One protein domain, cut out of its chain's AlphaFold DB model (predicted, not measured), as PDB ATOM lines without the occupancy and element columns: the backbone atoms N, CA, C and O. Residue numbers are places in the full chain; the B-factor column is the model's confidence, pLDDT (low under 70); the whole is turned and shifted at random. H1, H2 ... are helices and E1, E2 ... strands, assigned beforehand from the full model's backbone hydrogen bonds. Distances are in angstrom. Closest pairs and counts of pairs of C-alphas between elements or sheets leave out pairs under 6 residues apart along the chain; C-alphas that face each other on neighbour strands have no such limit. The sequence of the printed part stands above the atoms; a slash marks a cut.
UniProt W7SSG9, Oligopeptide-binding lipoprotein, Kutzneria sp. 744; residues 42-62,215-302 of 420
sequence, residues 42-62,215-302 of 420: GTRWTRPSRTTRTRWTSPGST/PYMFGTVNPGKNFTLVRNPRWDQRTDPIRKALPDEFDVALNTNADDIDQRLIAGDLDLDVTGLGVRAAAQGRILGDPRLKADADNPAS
ATOM      1  N   GLY A  42     -31.626  24.801  -1.537       28.88
ATOM      2  CA  GLY A  42     -32.851  25.330  -2.138       28.88
ATOM      3  C   GLY A  42     -33.512  26.320  -1.184       28.88
ATOM      4  O   GLY A  42     -34.164  25.918  -0.226       28.88
ATOM      5  N   THR A  43     -33.335  27.617  -1.426       29.56
ATOM      6  CA  THR A  43     -33.917  28.658  -0.561       29.56
ATOM      7  C   THR A  43     -35.415  28.790  -0.854       29.56
ATOM      8  O   THR A  43     -35.784  28.998  -2.003       29.56
ATOM      9  N   ARG A  44     -36.280  28.684   0.158       43.75
ATOM     10  CA  ARG A  44     -37.713  29.047   0.112       43.75
ATOM     11  C   ARG A  44     -37.886  30.442   0.735       43.75
ATOM     12  O   ARG A  44     -37.029  30.877   1.497       43.75
ATOM     13  N   TRP A  45     -38.990  31.130   0.456       30.95
ATOM     14  CA  TRP A  45     -39.327  32.427   1.054       30.95
ATOM     15  C   TRP A  45     -40.746  32.425   1.648       30.95
ATOM     16  O   TRP A  45     -41.647  31.820   1.065       30.95
ATOM     17  N   THR A  46     -40.933  33.058   2.813       33.16
ATOM     18  CA  THR A  46     -42.227  33.237   3.506       33.16
ATOM     19  C   THR A  46     -42.218  34.514   4.358       33.16
ATOM     20  O   THR A  46     -41.460  34.606   5.328       33.16
ATOM     21  N   ARG A  47     -43.092  35.475   4.046       31.17
ATOM     22  CA  ARG A  47     -43.135  36.803   4.685       31.17
ATOM     23  C   ARG A  47     -43.765  36.773   6.094       31.17
ATOM     24  O   ARG A  47     -44.869  36.257   6.253       31.17
ATOM     25  N   PRO A  48     -43.136  37.344   7.139       28.95
ATOM     26  CA  PRO A  48     -43.627  37.293   8.516       28.95
ATOM     27  C   PRO A  48     -44.598  38.444   8.834       28.95
ATOM     28  O   PRO A  48     -44.310  39.312   9.658       28.95
ATOM     29  N   SER A  49     -45.784  38.441   8.223       28.64
ATOM     30  CA  SER A  49     -46.878  39.334   8.629       28.64
ATOM     31  C   SER A  49     -48.246  38.664   8.493       28.64
ATOM     32  O   SER A  49     -48.687  38.378   7.388       28.64
ATOM     33  N   ARG A  50     -48.932  38.474   9.630       25.89
ATOM     34  CA  ARG A  50     -50.268  37.856   9.808       25.89
ATOM     35  C   ARG A  50     -50.436  36.372   9.451       25.89
ATOM     36  O   ARG A  50     -51.178  35.705  10.171       25.89
ATOM     37  N   THR A  51     -49.751  35.811   8.462       25.64
ATOM     38  CA  THR A  51     -49.784  34.358   8.216       25.64
ATOM     39  C   THR A  51     -48.869  33.611   9.193       25.64
ATOM     40  O   THR A  51     -47.660  33.828   9.266       25.64
ATOM     41  N   THR A  52     -49.451  32.707   9.986       25.97
ATOM     42  CA  THR A  52     -48.671  31.820  10.863       25.97
ATOM     43  C   THR A  52     -47.912  30.811  10.009       25.97
ATOM     44  O   THR A  52     -48.513  30.144   9.163       25.97
ATOM     45  N   ARG A  53     -46.598  30.666  10.249       25.44
ATOM     46  CA  ARG A  53     -45.764  29.645   9.592       25.44
ATOM     47  C   ARG A  53     -46.456  28.289   9.735       25.44
ATOM     48  O   ARG A  53     -46.638  27.818  10.852       25.44
ATOM     49  N   THR A  54     -46.848  27.697   8.609       28.02
ATOM     50  CA  THR A  54     -47.586  26.429   8.530       28.02
ATOM     51  C   THR A  54     -46.800  25.486   7.618       28.02
ATOM     52  O   THR A  54     -46.503  25.846   6.480       28.02
ATOM     53  N   ARG A  55     -46.414  24.299   8.105       29.39
ATOM     54  CA  ARG A  55     -45.807  23.243   7.275       29.39
ATOM     55  C   ARG A  55     -46.958  22.538   6.561       29.39
ATOM     56  O   ARG A  55     -47.728  21.840   7.203       29.39
ATOM     57  N   TRP A  56     -47.086  22.769   5.256       28.25
ATOM     58  CA  TRP A  56     -48.099  22.122   4.425       28.25
ATOM     59  C   TRP A  56     -47.597  20.751   3.975       28.25
ATOM     60  O   TRP A  56     -46.776  20.633   3.065       28.25
ATOM     61  N   THR A  57     -48.067  19.723   4.671       31.55
ATOM     62  CA  THR A  57     -47.901  18.307   4.338       31.55
ATOM     63  C   THR A  57     -49.280  17.791   3.959       31.55
ATOM     64  O   THR A  57     -50.157  17.718   4.815       31.55
ATOM     65  N   SER A  58     -49.468  17.541   2.658       32.00
ATOM     66  CA  SER A  58     -50.763  17.631   1.958       32.00
ATOM     67  C   SER A  58     -51.388  19.040   1.991       32.00
ATOM     68  O   SER A  58     -51.027  19.881   2.823       32.00
ATOM     69  N   PRO A  59     -52.336  19.343   1.084       37.34
ATOM     70  CA  PRO A  59     -53.359  20.342   1.356       37.34
ATOM     71  C   PRO A  59     -54.049  20.022   2.688       37.34
ATOM     72  O   PRO A  59     -54.425  18.876   2.921       37.34
ATOM     73  N   GLY A  60     -54.237  21.020   3.553       39.09
ATOM     74  CA  GLY A  60     -54.863  20.880   4.874       39.09
ATOM     75  C   GLY A  60     -56.346  20.485   4.868       39.09
ATOM     76  O   GLY A  60     -57.010  20.650   5.887       39.09
ATOM     77  N   SER A  61     -56.864  19.985   3.748       34.50
ATOM     78  CA  SER A  61     -58.151  19.307   3.646       34.50
ATOM     79  C   SER A  61     -58.103  17.840   4.074       34.50
ATOM     80  O   SER A  61     -59.147  17.225   4.264       34.50
ATOM     81  N   THR A  62     -56.920  17.258   4.279       41.00
ATOM     82  CA  THR A  62     -56.795  15.834   4.608       41.00
ATOM     83  C   THR A  62     -56.004  15.568   5.887       41.00
ATOM     84  O   THR A  62     -54.926  16.126   6.121       41.00
ATOM     85  N   PRO A 215     -59.276  20.623   8.363       95.44
ATOM     86  CA  PRO A 215     -59.912  21.920   8.639       95.44
ATOM     87  C   PRO A 215     -60.401  22.723   7.430       95.44
ATOM     88  O   PRO A 215     -61.050  23.752   7.623       95.44
ATOM     89  N   TYR A 216     -60.098  22.299   6.203       96.12
ATOM     90  CA  TYR A 216     -60.533  22.972   4.979       96.12
ATOM     91  C   TYR A 216     -61.161  21.985   4.001       96.12
ATOM     92  O   TYR A 216     -60.878  20.796   4.058       96.12
ATOM     93  N   MET A 217     -61.981  22.488   3.089       94.69
ATOM     94  CA  MET A 217     -62.597  21.742   1.997       94.69
ATOM     95  C   MET A 217     -62.466  22.514   0.684       94.69
ATOM     96  O   MET A 217     -62.181  23.716   0.685       94.69
ATOM     97  N   PHE A 218     -62.631  21.828  -0.445       93.25
ATOM     98  CA  PHE A 218     -62.596  22.485  -1.750       93.25
ATOM     99  C   PHE A 218     -63.832  23.373  -1.931       93.25
ATOM    100  O   PHE A 218     -64.961  22.924  -1.773       93.25
ATOM    101  N   GLY A 219     -63.606  24.649  -2.244       92.12
ATOM    102  CA  GLY A 219     -64.660  25.591  -2.617       92.12
ATOM    103  C   GLY A 219     -64.822  25.651  -4.137       92.12
ATOM    104  O   GLY A 219     -65.065  24.648  -4.803       92.12
ATOM    105  N   THR A 220     -64.630  26.836  -4.713       91.62
ATOM    106  CA  THR A 220     -64.547  26.995  -6.168       91.62
ATOM    107  C   THR A 220     -63.315  26.265  -6.708       91.62
ATOM    108  O   THR A 220     -62.193  26.527  -6.277       91.62
ATOM    109  N   VAL A 221     -63.499  25.393  -7.703       90.44
ATOM    110  CA  VAL A 221     -62.410  24.723  -8.432       90.44
ATOM    111  C   VAL A 221     -62.516  25.068  -9.915       90.44
ATOM    112  O   VAL A 221     -63.487  24.702 -10.573       90.44
ATOM    113  N   ASN A 222     -61.498  25.734 -10.467       90.12
ATOM    114  CA  ASN A 222     -61.359  25.994 -11.900       90.12
ATOM    115  C   ASN A 222     -60.231  25.110 -12.466       90.12
ATOM    116  O   ASN A 222     -59.053  25.468 -12.324       90.12
ATOM    117  N   PRO A 223     -60.545  23.966 -13.112       87.19
ATOM    118  CA  PRO A 223     -59.551  22.978 -13.528       87.19
ATOM    119  C   PRO A 223     -58.375  23.578 -14.309       87.19
ATOM    120  O   PRO A 223     -58.552  24.258 -15.319       87.19
ATOM    121  N   GLY A 224     -57.158  23.336 -13.816       86.94
ATOM    122  CA  GLY A 224     -55.918  23.831 -14.422       86.94
ATOM    123  C   GLY A 224     -55.668  25.342 -14.304       86.94
ATOM    124  O   GLY A 224     -54.704  25.818 -14.901       86.94
ATOM    125  N   LYS A 225     -56.490  26.093 -13.554       91.50
ATOM    126  CA  LYS A 225     -56.343  27.549 -13.363       91.50
ATOM    127  C   LYS A 225     -56.168  27.944 -11.899       91.50
ATOM    128  O   LYS A 225     -55.167  28.567 -11.561       91.50
ATOM    129  N   ASN A 226     -57.124  27.599 -11.039       92.44
ATOM    130  CA  ASN A 226     -57.076  27.885  -9.605       92.44
ATOM    131  C   ASN A 226     -58.062  27.005  -8.819       92.44
ATOM    132  O   ASN A 226     -58.922  26.345  -9.404       92.44
ATOM    133  N   PHE A 227     -57.943  27.017  -7.496       92.81
ATOM    134  CA  PHE A 227     -59.002  26.594  -6.584       92.81
ATOM    135  C   PHE A 227     -58.945  27.391  -5.279       92.81
ATOM    136  O   PHE A 227     -57.897  27.927  -4.922       92.81
ATOM    137  N   THR A 228     -60.061  27.427  -4.558       94.88
ATOM    138  CA  THR A 228     -60.156  27.963  -3.195       94.88
ATOM    139  C   THR A 228     -60.245  26.818  -2.185       94.88
ATOM    140  O   THR A 228     -60.968  25.847  -2.426       94.88
ATOM    141  N   LEU A 229     -59.578  26.931  -1.034       95.31
ATOM    142  CA  LEU A 229     -59.815  26.056   0.123       95.31
ATOM    143  C   LEU A 229     -60.516  26.848   1.228       95.31
ATOM    144  O   LEU A 229     -59.889  27.707   1.837       95.31
ATOM    145  N   VAL A 230     -61.786  26.547   1.493       96.19
ATOM    146  CA  VAL A 230     -62.624  27.207   2.516       96.19
ATOM    147  C   VAL A 230     -62.682  26.362   3.791       96.19
ATOM    148  O   VAL A 230     -62.396  25.169   3.735       96.19
ATOM    149  N   ARG A 231     -63.043  26.930   4.951       97.00
ATOM    150  CA  ARG A 231     -63.191  26.151   6.203       97.00
ATOM    151  C   ARG A 231     -64.139  24.954   6.043       97.00
ATOM    152  O   ARG A 231     -65.255  25.114   5.558       97.00
ATOM    153  N   ASN A 232     -63.732  23.791   6.548       97.31
ATOM    154  CA  ASN A 232     -64.602  22.629   6.725       97.31
ATOM    155  C   ASN A 232     -65.448  22.815   8.007       97.31
ATOM    156  O   ASN A 232     -64.878  22.805   9.101       97.31
ATOM    157  N   PRO A 233     -66.788  22.947   7.925       96.81
ATOM    158  CA  PRO A 233     -67.647  23.171   9.091       96.81
ATOM    159  C   PRO A 233     -67.893  21.908   9.939       96.81
ATOM    160  O   PRO A 233     -68.627  21.973  10.926       96.81
ATOM    161  N   ARG A 234     -67.336  20.750   9.555       97.56
ATOM    162  CA  ARG A 234     -67.448  19.470  10.281       97.56
ATOM    163  C   ARG A 234     -66.186  19.074  11.044       97.56
ATOM    164  O   ARG A 234     -66.244  18.136  11.835       97.56
ATOM    165  N   TRP A 235     -65.069  19.760  10.813       96.44
ATOM    166  CA  TRP A 235     -63.810  19.509  11.514       96.44
ATOM    167  C   TRP A 235     -63.833  20.121  12.923       96.44
ATOM    168  O   TRP A 235     -64.205  21.282  13.098       96.44
ATOM    169  N   ASP A 236     -63.405  19.349  13.925       94.31
ATOM    170  CA  ASP A 236     -63.282  19.793  15.318       94.31
ATOM    171  C   ASP A 236     -61.802  19.900  15.716       94.31
ATOM    172  O   ASP A 236     -61.083  18.898  15.767       94.31
ATOM    173  N   GLN A 237     -61.366  21.109  16.084       92.88
ATOM    174  CA  GLN A 237     -60.026  21.398  16.606       92.88
ATOM    175  C   GLN A 237     -59.645  20.522  17.815       92.88
ATOM    176  O   GLN A 237     -58.460  20.268  18.018       92.88
ATOM    177  N   ARG A 238     -60.611  20.029  18.609       92.38
ATOM    178  CA  ARG A 238     -60.362  19.087  19.720       92.38
ATOM    179  C   ARG A 238     -59.852  17.725  19.240       92.38
ATOM    180  O   ARG A 238     -59.215  17.017  20.017       92.38
ATOM    181  N   THR A 239     -60.142  17.352  17.993       89.94
ATOM    182  CA  THR A 239     -59.708  16.085  17.382       89.94
ATOM    183  C   THR A 239     -58.387  16.203  16.619       89.94
ATOM    184  O   THR A 239     -57.759  15.186  16.352       89.94
ATOM    185  N   ASP A 240     -57.913  17.419  16.326       90.44
ATOM    186  CA  ASP A 240     -56.695  17.672  15.548       90.44
ATOM    187  C   ASP A 240     -55.668  18.464  16.384       90.44
ATOM    188  O   ASP A 240     -55.799  19.682  16.537       90.44
ATOM    189  N   PRO A 241     -54.625  17.816  16.936       84.88
ATOM    190  CA  PRO A 241     -53.598  18.494  17.730       84.88
ATOM    191  C   PRO A 241     -52.521  19.200  16.879       84.88
ATOM    192  O   PRO A 241     -51.559  19.741  17.432       84.88
ATOM    193  N   ILE A 242     -52.633  19.176  15.545       84.44
ATOM    194  CA  ILE A 242     -51.571  19.556  14.601       84.44
ATOM    195  C   ILE A 242     -51.918  20.863  13.882       84.44
ATOM    196  O   ILE A 242     -51.112  21.802  13.845       84.44
ATOM    197  N   ARG A 243     -53.110  20.929  13.282       88.44
ATOM    198  CA  ARG A 243     -53.552  22.021  12.409       88.44
ATOM    199  C   ARG A 243     -54.336  23.047  13.221       88.44
ATOM    200  O   ARG A 243     -55.264  22.707  13.940       88.44
ATOM    201  N   LYS A 244     -53.984  24.327  13.070       89.69
ATOM    202  CA  LYS A 244     -54.599  25.446  13.814       89.69
ATOM    203  C   LYS A 244     -55.705  26.200  13.064       89.69
ATOM    204  O   LYS A 244     -56.182  27.208  13.566       89.69
ATOM    205  N   ALA A 245     -56.014  25.789  11.831       90.44
ATOM    206  CA  ALA A 245     -57.046  26.384  10.972       90.44
ATOM    207  C   ALA A 245     -57.103  27.937  10.983       90.44
ATOM    208  O   ALA A 245     -58.161  28.518  11.205       90.44
ATOM    209  N   LEU A 246     -55.964  28.629  10.827       91.81
ATOM    210  CA  LEU A 246     -55.908  30.067  11.143       91.81
ATOM    211  C   LEU A 246     -56.518  30.994  10.067       91.81
ATOM    212  O   LEU A 246     -57.340  31.821  10.454       91.81
ATOM    213  N   PRO A 247     -56.192  30.890   8.762       93.38
ATOM    214  CA  PRO A 247     -56.941  31.594   7.715       93.38
ATOM    215  C   PRO A 247     -58.377  31.073   7.569       93.38
ATOM    216  O   PRO A 247     -58.665  29.933   7.919       93.38
ATOM    217  N   ASP A 248     -59.274  31.895   7.030       94.88
ATOM    218  CA  ASP A 248     -60.642  31.467   6.700       94.88
ATOM    219  C   ASP A 248     -60.726  30.804   5.314       94.88
ATOM    220  O   ASP A 248     -61.550  29.917   5.090       94.88
ATOM    221  N   GLU A 249     -59.834  31.198   4.404       94.44
ATOM    222  CA  GLU A 249     -59.772  30.716   3.026       94.44
ATOM    223  C   GLU A 249     -58.324  30.735   2.497       94.44
ATOM    224  O   GLU A 249     -57.475  31.470   3.015       94.44
ATOM    225  N   PHE A 250     -58.041  29.937   1.462       94.25
ATOM    226  CA  PHE A 250     -56.821  30.026   0.652       94.25
ATOM    227  C   PHE A 250     -57.146  30.094  -0.840       94.25
ATOM    228  O   PHE A 250     -57.638  29.113  -1.401       94.25
ATOM    229  N   ASP A 251     -56.761  31.188  -1.494       94.62
ATOM    230  CA  ASP A 251     -56.681  31.289  -2.952       94.62
ATOM    231  C   ASP A 251     -55.426  30.569  -3.476       94.62
ATOM    232  O   ASP A 251     -54.297  30.973  -3.188       94.62
ATOM    233  N   VAL A 252     -55.597  29.517  -4.282       93.56
ATOM    234  CA  VAL A 252     -54.481  28.760  -4.871       93.56
ATOM    235  C   VAL A 252     -54.502  28.870  -6.392       93.56
ATOM    236  O   VAL A 252     -55.279  28.205  -7.076       93.56
ATOM    237  N   ALA A 253     -53.604  29.689  -6.942       92.12
ATOM    238  CA  ALA A 253     -53.335  29.737  -8.378       92.12
ATOM    239  C   ALA A 253     -52.506  28.522  -8.838       92.12
ATOM    240  O   ALA A 253     -51.608  28.058  -8.133       92.12
ATOM    241  N   LEU A 254     -52.784  28.024 -10.043       90.50
ATOM    242  CA  LEU A 254     -52.078  26.906 -10.675       90.50
ATOM    243  C   LEU A 254     -51.343  27.356 -11.942       90.50
ATOM    244  O   LEU A 254     -51.591  28.438 -12.472       90.50
ATOM    245  N   ASN A 255     -50.429  26.509 -12.431       87.44
ATOM    246  CA  ASN A 255     -49.734  26.658 -13.720       87.44
ATOM    247  C   ASN A 255     -49.053  28.028 -13.952       87.44
ATOM    248  O   ASN A 255     -48.811  28.430 -15.087       87.44
ATOM    249  N   THR A 256     -48.726  28.738 -12.870       90.19
ATOM    250  CA  THR A 256     -48.039  30.034 -12.907       90.19
ATOM    251  C   THR A 256     -46.539  29.820 -13.134       90.19
ATOM    252  O   THR A 256     -45.960  28.851 -12.641       90.19
ATOM    253  N   ASN A 257     -45.895  30.707 -13.899       92.44
ATOM    254  CA  ASN A 257     -44.452  30.639 -14.135       92.44
ATOM    255  C   ASN A 257     -43.683  30.857 -12.814       92.44
ATOM    256  O   ASN A 257     -44.030  31.729 -12.026       92.44
ATOM    257  N   ALA A 258     -42.633  30.075 -12.561       91.25
ATOM    258  CA  ALA A 258     -41.950  30.109 -11.269       91.25
ATOM    259  C   ALA A 258     -41.106  31.375 -11.024       91.25
ATOM    260  O   ALA A 258     -40.935  31.764  -9.872       91.25
ATOM    261  N   ASP A 259     -40.614  32.037 -12.071       92.50
ATOM    262  CA  ASP A 259     -39.932  33.328 -11.946       92.50
ATOM    263  C   ASP A 259     -40.945  34.475 -11.712       92.50
ATOM    264  O   ASP A 259     -40.628  35.429 -10.998       92.50
ATOM    265  N   ASP A 260     -42.187  34.353 -12.220       92.69
ATOM    266  CA  ASP A 260     -43.325  35.229 -11.859       92.69
ATOM    267  C   ASP A 260     -43.734  35.042 -10.391       92.69
ATOM    268  O   ASP A 260     -43.869  36.028  -9.665       92.69
ATOM    269  N   ILE A 261     -43.846  33.787  -9.924       92.56
ATOM    270  CA  ILE A 261     -44.086  33.470  -8.506       92.56
ATOM    271  C   ILE A 261     -43.036  34.168  -7.631       92.56
ATOM    272  O   ILE A 261     -43.409  34.869  -6.694       92.56
ATOM    273  N   ASP A 262     -41.745  34.055  -7.956       91.56
ATOM    274  CA  ASP A 262     -40.684  34.716  -7.189       91.56
ATOM    275  C   ASP A 262     -40.801  36.250  -7.185       91.56
ATOM    276  O   ASP A 262     -40.652  36.865  -6.126       91.56
ATOM    277  N   GLN A 263     -41.076  36.899  -8.326       92.19
ATOM    278  CA  GLN A 263     -41.226  38.363  -8.340       92.19
ATOM    279  C   GLN A 263     -42.457  38.820  -7.550       92.19
ATOM    280  O   GLN A 263     -42.369  39.799  -6.808       92.19
ATOM    281  N   ARG A 264     -43.581  38.106  -7.664       92.25
ATOM    282  CA  ARG A 264     -44.837  38.433  -6.976       92.25
ATOM    283  C   ARG A 264     -44.783  38.150  -5.480       92.25
ATOM    284  O   ARG A 264     -45.316  38.940  -4.705       92.25
ATOM    285  N   LEU A 265     -44.063  37.110  -5.057       89.31
ATOM    286  CA  LEU A 265     -43.682  36.919  -3.655       89.31
ATOM    287  C   LEU A 265     -42.882  38.132  -3.152       89.31
ATOM    288  O   LEU A 265     -43.293  38.776  -2.188       89.31
ATOM    289  N   ILE A 266     -41.800  38.517  -3.841       89.19
ATOM    290  CA  ILE A 266     -40.959  39.665  -3.444       89.19
ATOM    291  C   ILE A 266     -41.751  40.990  -3.414       89.19
ATOM    292  O   ILE A 266     -41.488  41.833  -2.554       89.19
ATOM    293  N   ALA A 267     -42.723  41.184  -4.311       91.12
ATOM    294  CA  ALA A 267     -43.634  42.332  -4.289       91.12
ATOM    295  C   ALA A 267     -44.621  42.283  -3.101       91.12
ATOM    296  O   ALA A 267     -44.896  43.306  -2.466       91.12
ATOM    297  N   GLY A 268     -45.099  41.089  -2.745       89.12
ATOM    298  CA  GLY A 268     -46.180  40.868  -1.782       89.12
ATOM    299  C   GLY A 268     -47.557  40.663  -2.417       89.12
ATOM    300  O   GLY A 268     -48.553  40.817  -1.718       89.12
ATOM    301  N   ASP A 269     -47.608  40.315  -3.705       91.50
ATOM    302  CA  ASP A 269     -48.829  39.929  -4.433       91.50
ATOM    303  C   ASP A 269     -49.164  38.429  -4.262       91.50
ATOM    304  O   ASP A 269     -50.152  37.940  -4.813       91.50
ATOM    305  N   LEU A 270     -48.308  37.689  -3.549       90.81
ATOM    306  CA  LEU A 270     -48.468  36.296  -3.128       90.81
ATOM    307  C   LEU A 270     -47.881  36.122  -1.716       90.81
ATOM    308  O   LEU A 270     -46.839  36.704  -1.404       90.81
ATOM    309  N   ASP A 271     -48.495  35.270  -0.893       87.38
ATOM    310  CA  ASP A 271     -47.989  34.922   0.446       87.38
ATOM    311  C   ASP A 271     -47.002  33.738   0.450       87.38
ATOM    312  O   ASP A 271     -46.111  33.669   1.303       87.38
ATOM    313  N   LEU A 272     -47.177  32.769  -0.462       85.50
ATOM    314  CA  LEU A 272     -46.501  31.466  -0.413       85.50
ATOM    315  C   LEU A 272     -46.413  30.772  -1.787       85.50
ATOM    316  O   LEU A 272     -47.426  30.567  -2.449       85.50
ATOM    317  N   ASP A 273     -45.223  30.278  -2.153       85.12
ATOM    318  CA  ASP A 273     -45.088  29.186  -3.133       85.12
ATOM    319  C   ASP A 273     -45.496  27.855  -2.471       85.12
ATOM    320  O   ASP A 273     -44.759  27.292  -1.649       85.12
ATOM    321  N   VAL A 274     -46.690  27.364  -2.814       80.00
ATOM    322  CA  VAL A 274     -47.242  26.099  -2.302       80.00
ATOM    323  C   VAL A 274     -46.463  24.899  -2.851       80.00
ATOM    324  O   VAL A 274     -46.108  24.003  -2.084       80.00
ATOM    325  N   THR A 275     -46.121  24.908  -4.147       77.31
ATOM    326  CA  THR A 275     -45.260  23.899  -4.801       77.31
ATOM    327  C   THR A 275     -43.913  23.780  -4.103       77.31
ATOM    328  O   THR A 275     -43.434  22.680  -3.826       77.31
ATOM    329  N   GLY A 276     -43.321  24.923  -3.768       74.00
ATOM    330  CA  GLY A 276     -42.307  25.036  -2.738       74.00
ATOM    331  C   GLY A 276     -40.970  24.387  -3.070       74.00
ATOM    332  O   GLY A 276     -40.288  23.911  -2.159       74.00
ATOM    333  N   LEU A 277     -40.624  24.347  -4.360       74.06
ATOM    334  CA  LEU A 277     -39.412  23.715  -4.899       74.06
ATOM    335  C   LEU A 277     -38.149  24.579  -4.723       74.06
ATOM    336  O   LEU A 277     -37.050  24.131  -5.047       74.06
ATOM    337  N   GLY A 278     -38.307  25.791  -4.186       77.31
ATOM    338  CA  GLY A 278     -37.245  26.768  -3.973       77.31
ATOM    339  C   GLY A 278     -37.225  27.856  -5.048       77.31
ATOM    340  O   GLY A 278     -37.605  27.627  -6.199       77.31
ATOM    341  N   VAL A 279     -36.770  29.042  -4.646       86.00
ATOM    342  CA  VAL A 279     -36.690  30.237  -5.492       86.00
ATOM    343  C   VAL A 279     -35.626  30.063  -6.579       86.00
ATOM    344  O   VAL A 279     -34.577  29.438  -6.372       86.00
ATOM    345  N   ARG A 280     -35.908  30.601  -7.760       89.38
ATOM    346  CA  ARG A 280     -35.142  30.472  -9.001       89.38
ATOM    347  C   ARG A 280     -33.840  31.260  -8.938       89.38
ATOM    348  O   ARG A 280     -33.702  32.228  -8.192       89.38
ATOM    349  N   ALA A 281     -32.862  30.856  -9.751       88.75
ATOM    350  CA  ALA A 281     -31.517  31.437  -9.738       88.75
ATOM    351  C   ALA A 281     -31.513  32.968  -9.940       88.75
ATOM    352  O   ALA A 281     -30.724  33.661  -9.300       88.75
ATOM    353  N   ALA A 282     -32.439  33.497 -10.752       88.81
ATOM    354  CA  ALA A 282     -32.627  34.934 -10.954       88.81
ATOM    355  C   ALA A 282     -33.031  35.679  -9.662       88.81
ATOM    356  O   ALA A 282     -32.540  36.776  -9.397       88.81
ATOM    357  N   ALA A 283     -33.881  35.077  -8.825       90.81
ATOM    358  CA  ALA A 283     -34.320  35.656  -7.558       90.81
ATOM    359  C   ALA A 283     -33.315  35.436  -6.411       90.81
ATOM    360  O   ALA A 283     -33.178  36.301  -5.542       90.81
ATOM    361  N   GLN A 284     -32.575  34.317  -6.412       89.88
ATOM    362  CA  GLN A 284     -31.648  33.942  -5.330       89.88
ATOM    363  C   GLN A 284     -30.627  35.038  -4.994       89.88
ATOM    364  O   GLN A 284     -30.424  35.330  -3.816       89.88
ATOM    365  N   GLY A 285     -30.012  35.677  -5.997       88.81
ATOM    366  CA  GLY A 285     -29.028  36.744  -5.765       88.81
ATOM    367  C   GLY A 285     -29.617  37.947  -5.015       88.81
ATOM    368  O   GLY A 285     -29.013  38.449  -4.068       88.81
ATOM    369  N   ARG A 286     -30.840  38.352  -5.382       90.44
ATOM    370  CA  ARG A 286     -31.589  39.446  -4.741       90.44
ATOM    371  C   ARG A 286     -32.016  39.075  -3.317       90.44
ATOM    372  O   ARG A 286     -31.774  39.843  -2.390       90.44
ATOM    373  N   ILE A 287     -32.591  37.884  -3.136       90.50
ATOM    374  CA  ILE A 287     -33.095  37.398  -1.838       90.50
ATOM    375  C   ILE A 287     -31.958  37.185  -0.828       90.50
ATOM    376  O   ILE A 287     -32.107  37.521   0.341       90.50
ATOM    377  N   LEU A 288     -30.811  36.643  -1.253       88.75
ATOM    378  CA  LEU A 288     -29.680  36.360  -0.359       88.75
ATOM    379  C   LEU A 288     -28.770  37.575  -0.113       88.75
ATOM    380  O   LEU A 288     -27.982  37.546   0.845       88.75
ATOM    381  N   GLY A 289     -28.870  38.606  -0.961       91.94
ATOM    382  CA  GLY A 289     -28.168  39.884  -0.842       91.94
ATOM    383  C   GLY A 289     -28.876  40.901   0.060       91.94
ATOM    384  O   GLY A 289     -28.206  41.556   0.854       91.94
ATOM    385  N   ASP A 290     -30.209  41.006  -0.005       92.75
ATOM    386  CA  ASP A 290     -30.996  41.896   0.864       92.75
ATOM    387  C   ASP A 290     -31.210  41.262   2.259       92.75
ATOM    388  O   ASP A 290     -31.858  40.214   2.360       92.75
ATOM    389  N   PRO A 291     -30.731  41.875   3.364       91.81
ATOM    390  CA  PRO A 291     -30.916  41.342   4.715       91.81
ATOM    391  C   PRO A 291     -32.379  41.130   5.139       91.81
ATOM    392  O   PRO A 291     -32.632  40.280   5.990       91.81
ATOM    393  N   ARG A 292     -33.336  41.875   4.567       88.62
ATOM    394  CA  ARG A 292     -34.774  41.738   4.853       88.62
ATOM    395  C   ARG A 292     -35.347  40.510   4.154       88.62
ATOM    396  O   ARG A 292     -35.857  39.617   4.822       88.62
ATOM    397  N   LEU A 293     -35.172  40.408   2.833       86.75
ATOM    398  CA  LEU A 293     -35.633  39.241   2.062       86.75
ATOM    399  C   LEU A 293     -34.985  37.938   2.559       86.75
ATOM    400  O   LEU A 293     -35.619  36.885   2.548       86.75
ATOM    401  N   LYS A 294     -33.750  38.021   3.062       85.56
ATOM    402  CA  LYS A 294     -33.007  36.915   3.675       85.56
ATOM    403  C   LYS A 294     -33.511  36.496   5.060       85.56
ATOM    404  O   LYS A 294     -33.349  35.334   5.417       85.56
ATOM    405  N   ALA A 295     -34.101  37.401   5.844       84.12
ATOM    406  CA  ALA A 295     -34.731  37.059   7.126       84.12
ATOM    407  C   ALA A 295     -36.061  36.303   6.928       84.12
ATOM    408  O   ALA A 295     -36.425  35.433   7.726       84.12
ATOM    409  N   ASP A 296     -36.736  36.606   5.821       76.25
ATOM    410  CA  ASP A 296     -37.982  35.978   5.370       76.25
ATOM    411  C   ASP A 296     -37.728  34.662   4.604       76.25
ATOM    412  O   ASP A 296     -38.649  33.883   4.346       76.25
ATOM    413  N   ALA A 297     -36.466  34.372   4.279       76.88
ATOM    414  CA  ALA A 297     -36.037  33.123   3.671       76.88
ATOM    415  C   ALA A 297     -35.948  31.961   4.684       76.88
ATOM    416  O   ALA A 297     -35.643  32.131   5.870       76.88
ATOM    417  N   ASP A 298     -36.178  30.741   4.202       69.81
ATOM    418  CA  ASP A 298     -36.030  29.497   4.960       69.81
ATOM    419  C   ASP A 298     -35.421  28.394   4.075       69.81
ATOM    420  O   ASP A 298     -35.490  28.449   2.848       69.81
ATOM    421  N   ASN A 299     -34.833  27.369   4.688       68.62
ATOM    422  CA  ASN A 299     -34.289  26.198   3.987       68.62
ATOM    423  C   ASN A 299     -34.825  24.923   4.664       68.62
ATOM    424  O   ASN A 299     -34.101  24.278   5.429       68.62
ATOM    425  N   PRO A 300     -36.122  24.605   4.487       61.69
ATOM    426  CA  PRO A 300     -36.764  23.507   5.193       61.69
ATOM    427  C   PRO A 300     -36.275  22.149   4.678       61.69
ATOM    428  O   PRO A 300     -36.161  21.933   3.473       61.69
ATOM    429  N   ALA A 301     -36.079  21.195   5.592       56.56
ATOM    430  CA  ALA A 301     -35.828  19.805   5.224       56.56
ATOM    431  C   ALA A 301     -37.019  19.243   4.423       56.56
ATOM    432  O   ALA A 301     -38.154  19.204   4.919       56.56
ATOM    433  N   SER A 302     -36.742  18.840   3.181       56.78
ATOM    434  CA  SER A 302     -37.689  18.207   2.262       56.78
ATOM    435  C   SER A 302     -37.743  16.700   2.503       56.78
ATOM    436  O   SER A 302     -36.708  16.074   2.704       56.78
TER     437      SER A 302
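What this domain is: This is residues 42 to 62 and 215 to 302 of the 420 residues of the protein "Oligopeptide-binding lipoprotein" of Kutzneria sp. 744 (UniProt W7SSG9). With little regular structure, a three-strand antiparallel sheet, ordered E1, E2, E3, makes one end and three short helices, H1 to H3, the other, with loop residues 268 to 280 between. The 109 printed residues run E1 E2 E3 H1 H2 H3, class mixed, 42 in named elements. It is compact, radius of gyration of the C-alphas 15.1 A, spanning 45 by 31 by 24 A.

How they stand to each other: Look at E1, residues 216 to 222, E2, 226 to 231, and E3, 249 to 253: a meander, successive strands being antiparallel neighbours. N 219 and O 228, like N 229 and O 250, are 2.9 A apart, within hydrogen-bond range. H1, residues 258 to 267, touches H2, 281 to 289, closest at C-alphas 262 and 283, 6.4 A. H2 touches H3, 291 to 295, only at the corner. In H1 and H3 every O i to N i+4 pair is within range, in H2 3 of 5.

Where its parts are: Find C-alpha 216 at (-60.533, 22.972, 4.979); E1 runs 17.2 A. H1 spans 14.2 A. H3 ends at C-alpha 295, (-34.731, 37.059, 7.126).

The domain as a whole: Across the cut, C-alphas 62 and 215 are 7.9 A apart. Confidence is low at residues 42 to 62 and 298 to 302.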